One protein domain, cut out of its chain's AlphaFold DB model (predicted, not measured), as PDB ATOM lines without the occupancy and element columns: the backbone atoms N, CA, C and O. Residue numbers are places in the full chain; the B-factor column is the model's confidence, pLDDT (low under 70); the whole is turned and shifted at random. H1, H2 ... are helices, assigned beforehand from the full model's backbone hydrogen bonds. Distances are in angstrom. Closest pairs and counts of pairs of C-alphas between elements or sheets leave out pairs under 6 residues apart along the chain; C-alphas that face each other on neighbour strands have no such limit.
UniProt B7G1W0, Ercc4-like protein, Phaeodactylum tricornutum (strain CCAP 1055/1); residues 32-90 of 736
ATOM      1  N   ASN A  32      -5.900 -56.232 -50.889       87.75
ATOM      2  CA  ASN A  32      -6.207 -54.944 -50.264       87.75
ATOM      3  C   ASN A  32      -7.641 -54.448 -50.539       87.75
ATOM      4  O   ASN A  32      -8.063 -53.477 -49.907       87.75
ATOM      5  N   GLN A  33      -8.398 -55.062 -51.461       88.00
ATOM      6  CA  GLN A  33      -9.755 -54.613 -51.803       88.00
ATOM      7  C   GLN A  33     -10.696 -54.693 -50.593       88.00
ATOM      8  O   GLN A  33     -11.411 -53.736 -50.315       88.00
ATOM      9  N   SER A  34     -10.619 -55.778 -49.817       87.69
ATOM     10  CA  SER A  34     -11.412 -55.977 -48.592       87.69
ATOM     11  C   SER A  34     -11.227 -54.841 -47.569       87.69
ATOM     12  O   SER A  34     -12.190 -54.328 -46.997       87.69
ATOM     13  N   LEU A  35      -9.981 -54.394 -47.391       88.25
ATOM     14  CA  LEU A  35      -9.590 -53.306 -46.495       88.25
ATOM     15  C   LEU A  35     -10.019 -51.932 -47.043       88.25
ATOM     16  O   LEU A  35     -10.448 -51.058 -46.287       88.25
ATOM     17  N   VAL A  36      -9.941 -51.740 -48.364       89.12
ATOM     18  CA  VAL A  36     -10.453 -50.548 -49.061       89.12
ATOM     19  C   VAL A  36     -11.970 -50.431 -48.892       89.12
ATOM     20  O   VAL A  36     -12.453 -49.362 -48.509       89.12
ATOM     21  N   ASP A  37     -12.708 -51.523 -49.087       88.94
ATOM     22  CA  ASP A  37     -14.166 -51.567 -48.954       88.94
ATOM     23  C   ASP A  37     -14.608 -51.323 -47.503       88.94
ATOM     24  O   ASP A  37     -15.543 -50.553 -47.269       88.94
ATOM     25  N   ALA A  38     -13.884 -51.860 -46.514       87.38
ATOM     26  CA  ALA A  38     -14.121 -51.576 -45.097       87.38
ATOM     27  C   ALA A  38     -13.968 -50.078 -44.755       87.38
ATOM     28  O   ALA A  38     -14.796 -49.515 -44.031       87.38
ATOM     29  N   LEU A  39     -12.958 -49.393 -45.311       88.56
ATOM     30  CA  LEU A  39     -12.794 -47.941 -45.141       88.56
ATOM     31  C   LEU A  39     -13.885 -47.139 -45.865       88.56
ATOM     32  O   LEU A  39     -14.350 -46.130 -45.329       88.56
ATOM     33  N   VAL A  40     -14.325 -47.576 -47.051       89.00
ATOM     34  CA  VAL A  40     -15.433 -46.946 -47.791       89.00
ATOM     35  C   VAL A  40     -16.754 -47.097 -47.032       89.00
ATOM     36  O   VAL A  40     -17.459 -46.103 -46.856       89.00
ATOM     37  N   ALA A  41     -17.052 -48.287 -46.505       87.12
ATOM     38  CA  ALA A  41     -18.224 -48.544 -45.671       87.12
ATOM     39  C   ALA A  41     -18.182 -47.744 -44.360       87.12
ATOM     40  O   ALA A  41     -19.177 -47.142 -43.956       87.12
ATOM     41  N   LYS A  42     -17.017 -47.641 -43.703       86.62
ATOM     42  CA  LYS A  42     -16.904 -46.789 -42.512       86.62
ATOM     43  C   LYS A  42     -17.092 -45.312 -42.858       86.62
ATOM     44  O   LYS A  42     -17.731 -44.590 -42.096       86.62
ATOM     45  N   ARG A  43     -16.610 -44.867 -44.022       87.06
ATOM     46  CA  ARG A  43     -16.803 -43.499 -44.517       87.06
ATOM     47  C   ARG A  43     -18.259 -43.185 -44.885       87.06
ATOM     48  O   ARG A  43     -18.666 -42.056 -44.643       87.06
ATOM     49  N   SER A  44     -19.045 -44.123 -45.422       82.56
ATOM     50  CA  SER A  44     -20.464 -43.872 -45.739       82.56
ATOM     51  C   SER A  44     -21.350 -43.743 -44.493       82.56
ATOM     52  O   SER A  44     -22.357 -43.044 -44.543       82.56
ATOM     53  N   THR A  45     -20.939 -44.309 -43.349       84.69
ATOM     54  CA  THR A  45     -21.581 -44.058 -42.037       84.69
ATOM     55  C   THR A  45     -21.271 -42.680 -41.425       84.69
ATOM     56  O   THR A  45     -21.668 -42.413 -40.293       84.69
ATOM     57  N   LEU A  46     -20.546 -41.797 -42.128       77.50
ATOM     58  CA  LEU A  46     -20.060 -40.518 -41.601       77.50
ATOM     59  C   LEU A  46     -20.393 -39.342 -42.531       77.50
ATOM     60  O   LEU A  46     -20.203 -39.410 -43.743       77.50
ATOM     61  N   GLY A  47     -20.815 -38.223 -41.935       74.12
ATOM     62  CA  GLY A  47     -21.071 -36.967 -42.644       74.12
ATOM     63  C   GLY A  47     -19.811 -36.266 -43.176       74.12
ATOM     64  O   GLY A  47     -18.699 -36.808 -43.176       74.12
ATOM     65  N   SER A  48     -19.975 -35.013 -43.613       74.75
ATOM     66  CA  SER A  48     -18.912 -34.174 -44.202       74.75
ATOM     67  C   SER A  48     -17.932 -33.601 -43.155       74.75
ATOM     68  O   SER A  48     -17.658 -32.404 -43.100       74.75
ATOM     69  N   ASN A  49     -17.397 -34.471 -42.299       84.56
ATOM     70  CA  ASN A  49     -16.532 -34.120 -41.176       84.56
ATOM     71  C   ASN A  49     -15.050 -34.302 -41.551       84.56
ATOM     72  O   ASN A  49     -14.705 -35.093 -42.429       84.56
ATOM     73  N   ASN A  50     -14.134 -33.656 -40.821       81.12
ATOM     74  CA  ASN A  50     -12.689 -33.800 -41.063       81.12
ATOM     75  C   ASN A  50     -12.216 -35.268 -41.074       81.12
ATOM     76  O   ASN A  50     -11.383 -35.639 -41.899       81.12
ATOM     77  N   TYR A  51     -12.808 -36.137 -40.250       86.31
ATOM     78  CA  TYR A  51     -12.470 -37.563 -40.231       86.31
ATOM     79  C   TYR A  51     -12.871 -38.323 -41.513       86.31
ATOM     80  O   TYR A  51     -12.135 -39.215 -41.933       86.31
ATOM     81  N   SER A  52     -13.954 -37.950 -42.212       85.75
ATOM     82  CA  SER A  52     -14.304 -38.591 -43.493       85.75
ATOM     83  C   SER A  52     -13.383 -38.143 -44.641       85.75
ATOM     84  O   SER A  52     -13.195 -38.895 -45.603       85.75
ATOM     85  N   ARG A  53     -12.706 -36.989 -44.501       85.25
ATOM     86  CA  ARG A  53     -11.557 -36.589 -45.341       85.25
ATOM     87  C   ARG A  53     -10.315 -37.441 -45.038       85.25
ATOM     88  O   ARG A  53      -9.645 -37.876 -45.972       85.25
ATOM     89  N   THR A  54     -10.032 -37.729 -43.764       87.94
ATOM     90  CA  THR A  54      -8.928 -38.623 -43.354       87.94
ATOM     91  C   THR A  54      -9.133 -40.047 -43.866       87.94
ATOM     92  O   THR A  54      -8.236 -40.592 -44.504       87.94
ATOM     93  N   LEU A  55     -10.329 -40.622 -43.681       88.31
ATOM     94  CA  LEU A  55     -10.671 -41.938 -44.231       88.31
ATOM     95  C   LEU A  55     -10.525 -41.963 -45.755       88.31
ATOM     96  O   LEU A  55      -9.913 -42.886 -46.278       88.31
ATOM     97  N   ARG A  56     -10.984 -40.922 -46.468       88.25
ATOM     98  CA  ARG A  56     -10.781 -40.803 -47.920       88.25
ATOM     99  C   ARG A  56      -9.297 -40.865 -48.308       88.25
ATOM    100  O   ARG A  56      -8.958 -41.615 -49.219       88.25
ATOM    101  N   LYS A  57      -8.418 -40.118 -47.624       88.94
ATOM    102  CA  LYS A  57      -6.963 -40.166 -47.873       88.94
ATOM    103  C   LYS A  57      -6.391 -41.565 -47.614       88.94
ATOM    104  O   LYS A  57      -5.636 -42.062 -48.442       88.94
ATOM    105  N   ALA A  58      -6.799 -42.225 -46.529       89.56
ATOM    106  CA  ALA A  58      -6.392 -43.599 -46.234       89.56
ATOM    107  C   ALA A  58      -6.837 -44.591 -47.327       89.56
ATOM    108  O   ALA A  58      -6.016 -45.369 -47.806       89.56
ATOM    109  N   THR A  59      -8.093 -44.518 -47.791       91.56
ATOM    110  CA  THR A  59      -8.596 -45.332 -48.911       91.56
ATOM    111  C   THR A  59      -7.786 -45.092 -50.189       91.56
ATOM    112  O   THR A  59      -7.381 -46.045 -50.851       91.56
ATOM    113  N   GLU A  60      -7.506 -43.829 -50.532       89.81
ATOM    114  CA  GLU A  60      -6.735 -43.466 -51.728       89.81
ATOM    115  C   GLU A  60      -5.262 -43.907 -51.656       89.81
ATOM    116  O   GLU A  60      -4.684 -44.232 -52.692       89.81
ATOM    117  N   SER A  61      -4.647 -43.941 -50.469       89.31
ATOM    118  CA  SER A  61      -3.279 -44.449 -50.263       89.31
ATOM    119  C   SER A  61      -3.203 -45.976 -50.254       89.31
ATOM    120  O   SER A  61      -2.255 -46.538 -50.805       89.31
ATOM    121  N   LEU A  62      -4.199 -46.653 -49.678       88.50
ATOM    122  CA  LEU A  62      -4.267 -48.113 -49.616       88.50
ATOM    123  C   LEU A  62      -4.563 -48.725 -50.994       88.50
ATOM    124  O   LEU A  62      -3.864 -49.636 -51.432       88.50
ATOM    125  N   ALA A  63      -5.511 -48.150 -51.743       88.06
ATOM    126  CA  ALA A  63      -5.839 -48.592 -53.100       88.06
ATOM    127  C   ALA A  63      -4.666 -48.448 -54.095       88.06
ATOM    128  O   ALA A  63      -4.628 -49.139 -55.114       88.06
ATOM    129  N   LYS A  64      -3.687 -47.574 -53.810       89.50
ATOM    130  CA  LYS A  64      -2.477 -47.387 -54.629       89.50
ATOM    131  C   LYS A  64      -1.393 -48.448 -54.400       89.50
ATOM    132  O   LYS A  64      -0.486 -48.515 -55.231       89.50
ATOM    133  N   GLN A  65      -1.465 -49.250 -53.333       86.69
ATOM    134  CA  GLN A  65      -0.437 -50.249 -53.025       86.69
ATOM    135  C   GLN A  65      -0.446 -51.413 -54.020       86.69
ATOM    136  O   GLN A  65      -1.508 -51.909 -54.401       86.69
ATOM    137  N   LYS A  66       0.754 -51.837 -54.435       84.25
ATOM    138  CA  LYS A  66       0.971 -53.000 -55.314       84.25
ATOM    139  C   LYS A  66       1.013 -54.324 -54.547       84.25
ATOM    140  O   LYS A  66       0.673 -55.353 -55.114       84.25
ATOM    141  N   GLU A  67       1.425 -54.277 -53.285       85.44
ATOM    142  CA  GLU A  67       1.611 -55.432 -52.405       85.44
ATOM    143  C   GLU A  67       0.486 -55.516 -51.369       85.44
ATOM    144  O   GLU A  67      -0.148 -54.506 -51.040       85.44
ATOM    145  N   ALA A  68       0.240 -56.721 -50.853       85.94
ATOM    146  CA  ALA A  68      -0.752 -56.962 -49.815       85.94
ATOM    147  C   ALA A  68      -0.286 -56.371 -48.474       85.94
ATOM    148  O   ALA A  68       0.776 -56.722 -47.956       85.94
ATOM    149  N   VAL A  69      -1.097 -55.496 -47.883       85.75
ATOM    150  CA  VAL A  69      -0.884 -55.009 -46.517       85.75
ATOM    151  C   VAL A  69      -1.448 -56.064 -45.572       85.75
ATOM    152  O   VAL A  69      -2.646 -56.324 -45.597       85.75
ATOM    153  N   GLN A  70      -0.599 -56.683 -44.751       85.12
ATOM    154  CA  GLN A  70      -0.980 -57.821 -43.899       85.12
ATOM    155  C   GLN A  70      -0.792 -57.550 -42.397       85.12
ATOM    156  O   GLN A  70      -1.120 -58.395 -41.566       85.12
ATOM    157  N   SER A  71      -0.266 -56.380 -42.022       88.94
ATOM    158  CA  SER A  71       0.058 -56.053 -40.632       88.94
ATOM    159  C   SER A  71      -0.172 -54.585 -40.275       88.94
ATOM    160  O   SER A  71      -0.086 -53.683 -41.112       88.94
ATOM    161  N   TYR A  72      -0.371 -54.342 -38.976       89.00
ATOM    162  CA  TYR A  72      -0.470 -53.005 -38.387       89.00
ATOM    163  C   TYR A  72       0.714 -52.095 -38.757       89.00
ATOM    164  O   TYR A  72       0.520 -50.925 -39.088       89.00
ATOM    165  N   ALA A  73       1.938 -52.634 -38.723       85.81
ATOM    166  CA  ALA A  73       3.156 -51.882 -39.010       85.81
ATOM    167  C   ALA A  73       3.218 -51.432 -40.479       85.81
ATOM    168  O   ALA A  73       3.475 -50.259 -40.746       85.81
ATOM    169  N   GLN A  74       2.899 -52.328 -41.422       85.12
ATOM    170  CA  GLN A  74       2.796 -51.987 -42.846       85.12
ATOM    171  C   GLN A  74       1.688 -50.956 -43.096       85.12
ATOM    172  O   GLN A  74       1.905 -50.003 -43.836       85.12
ATOM    173  N   ALA A  75       0.527 -51.093 -42.444       85.62
ATOM    174  CA  ALA A  75      -0.565 -50.129 -42.571       85.62
ATOM    175  C   ALA A  75      -0.170 -48.731 -42.065       85.62
ATOM    176  O   ALA A  75      -0.410 -47.743 -42.756       85.62
ATOM    177  N   LYS A  76       0.480 -48.644 -40.894       89.50
ATOM    178  CA  LYS A  76       0.964 -47.384 -40.302       89.50
ATOM    179  C   LYS A  76       2.078 -46.715 -41.122       89.50
ATOM    180  O   LYS A  76       2.228 -45.499 -41.056       89.50
ATOM    181  N   ALA A  77       2.842 -47.477 -41.906       87.38
ATOM    182  CA  ALA A  77       3.866 -46.928 -42.796       87.38
ATOM    183  C   ALA A  77       3.288 -46.171 -44.015       87.38
ATOM    184  O   ALA A  77       4.025 -45.465 -44.704       87.38
ATOM    185  N   LEU A  78       1.983 -46.286 -44.301       85.00
ATOM    186  CA  LEU A  78       1.362 -45.642 -45.460       85.00
ATOM    187  C   LEU A  78       0.949 -44.191 -45.177       85.00
ATOM    188  O   LEU A  78       0.226 -43.891 -44.227       85.00
ATOM    189  N   SER A  79       1.330 -43.285 -46.083       81.56
ATOM    190  CA  SER A  79       0.982 -41.861 -45.999       81.56
ATOM    191  C   SER A  79      -0.533 -41.648 -45.867       81.56
ATOM    192  O   SER A  79      -1.315 -42.069 -46.723       81.56
ATOM    193  N   GLY A  80      -0.950 -40.982 -44.787       79.19
ATOM    194  CA  GLY A  80      -2.355 -40.722 -44.452       79.19
ATOM    195  C   GLY A  80      -3.030 -41.760 -43.542       79.19
ATOM    196  O   GLY A  80      -4.175 -41.533 -43.150       79.19
ATOM    197  N   ILE A  81      -2.352 -42.850 -43.158       85.38
ATOM    198  CA  ILE A  81      -2.871 -43.863 -42.224       85.38
ATOM    199  C   ILE A  81      -2.227 -43.683 -40.839       85.38
ATOM    200  O   ILE A  81      -1.168 -44.221 -40.540       85.38
ATOM    201  N   GLY A  82      -2.885 -42.914 -39.969       85.31
ATOM    202  CA  GLY A  82      -2.493 -42.795 -38.556       85.31
ATOM    203  C   GLY A  82      -2.908 -44.008 -37.713       85.31
ATOM    204  O   GLY A  82      -3.755 -44.798 -38.133       85.31
ATOM    205  N   ASP A  83      -2.382 -44.113 -36.485       83.94
ATOM    206  CA  ASP A  83      -2.604 -45.246 -35.565       83.94
ATOM    207  C   ASP A  83      -4.078 -45.658 -35.408       83.94
ATOM    208  O   ASP A  83      -4.394 -46.846 -35.379       83.94
ATOM    209  N   HIS A  84      -5.011 -44.702 -35.357       83.38
ATOM    210  CA  HIS A  84      -6.441 -45.011 -35.249       83.38
ATOM    211  C   HIS A  84      -6.996 -45.740 -36.487       83.38
ATOM    212  O   HIS A  84      -7.834 -46.624 -36.352       83.38
ATOM    213  N   VAL A  85      -6.515 -45.411 -37.691       86.31
ATOM    214  CA  VAL A  85      -6.933 -46.078 -38.935       86.31
ATOM    215  C   VAL A  85      -6.211 -47.418 -39.096       86.31
ATOM    216  O   VAL A  85      -6.845 -48.400 -39.470       86.31
ATOM    217  N   ALA A  86      -4.931 -47.506 -38.718       87.19
ATOM    218  CA  ALA A  86      -4.207 -48.778 -38.683       87.19
ATOM    219  C   ALA A  86      -4.865 -49.794 -37.723       87.19
ATOM    220  O   ALA A  86      -5.008 -50.960 -38.083       87.19
ATOM    221  N   ASN A  87      -5.362 -49.352 -36.557       88.31
ATOM    222  CA  ASN A  87      -6.104 -50.200 -35.605       88.31
ATOM    223  C   ASN A  87      -7.495 -50.623 -36.114       88.31
ATOM    224  O   ASN A  87      -8.025 -51.630 -35.653       88.31
ATOM    225  N   LEU A  88      -8.103 -49.867 -37.037       85.94
ATOM    226  CA  LEU A  88      -9.374 -50.241 -37.674       85.94
ATOM    227  C   LEU A  88      -9.189 -51.285 -38.784       85.94
ATOM    228  O   LEU A  88     -10.114 -52.047 -39.041       85.94
ATOM    229  N   LEU A  89      -8.016 -51.322 -39.425       85.00
ATOM    230  CA  LEU A  89      -7.657 -52.340 -40.418       85.00
ATOM    231  C   LEU A  89      -7.114 -53.619 -39.760       85.00
ATOM    232  O   LEU A  89      -7.491 -54.718 -40.147       85.00
ATOM    233  N   PHE A  90      -6.256 -53.468 -38.748       88.31
ATOM    234  CA  PHE A  90      -5.583 -54.560 -38.040       88.31
ATOM    235  C   PHE A  90      -5.793 -54.422 -36.524       88.31
ATOM    236  O   PHE A  90      -4.887 -53.973 -35.814       88.31
TER     237      PHE A  90
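AT A GLANCE: This is residues 32 to 90 of the 736 residues of the protein "Ercc4-like protein" of Phaeodactylum tricornutum (strain CCAP 1055/1) (UniProt B7G1W0). A hairpin of two longer helices, H1 and H2, lies side by side and makes the longest axis, with its turn, residues 45 to 49, at one end. A pair of short helices, H3 and H4, covers one side of it toward the other end, with H4 set crosswise next to both long helices and H3 beyond H4. The printed part has 59 residues, with four named helices in the order H1, H2, H3, H4 and no named strand; the class is all helix. The whole is compact, with a radius of gyration of the C-alphas of 10.5 A, and only just elongated, with spans of 30 by 20 by 17 A.

IN THESE COORDINATES: H1 holds residues 33 to 44, 16.3 A from its first C-alpha, at (-9.755, -54.613, -51.803), to its last. H2 holds residues 50 to 62 and measures 18.7 A. H3 holds residues 72 to 76, 6.1 A. H4 holds residues 83 to 89, 10.0 A, and ends with C-alpha 89 at (-7.657, -52.340, -40.418).

HOW THE PARTS SIT: H1 and H2 form a helical hairpin: they touch, run opposite ways at a shallow tilt of 14 degrees, and their closest C-alphas, those of Val 36 and Thr 59, are 5.5 A apart. H4 is close to H1 but not clearly touching, at a steep tilt of 65 degrees; the closest C-alphas, Leu 35 and Leu 89, are 6.4 A apart. H4 is also close to H2 but not clearly touching, at a steep tilt of 61 degrees; the closest C-alphas, Leu 55 and Val 85, are 7.7 A apart. H3 and H4 touch, with the C-alphas of Ala 75 and Ala 86 closest at 5.5 A. H3 is apart from H1, and only just apart from H2, at 8.2 A. In H1, H2, H3 and H4 every O i to N i+4 pair is within hydrogen-bond range.

THE WHOLE: The two C-alphas farthest apart, those of Gly 47 and Glu 67, are 30.8 A apart. The printed part has no cut. The link from H1 to H2 is tight, those from H2 to H3 and from H3 to H4 are short, and no link is long. The mean pLDDT of the printed part is 86.1, and no printed residue is under 70.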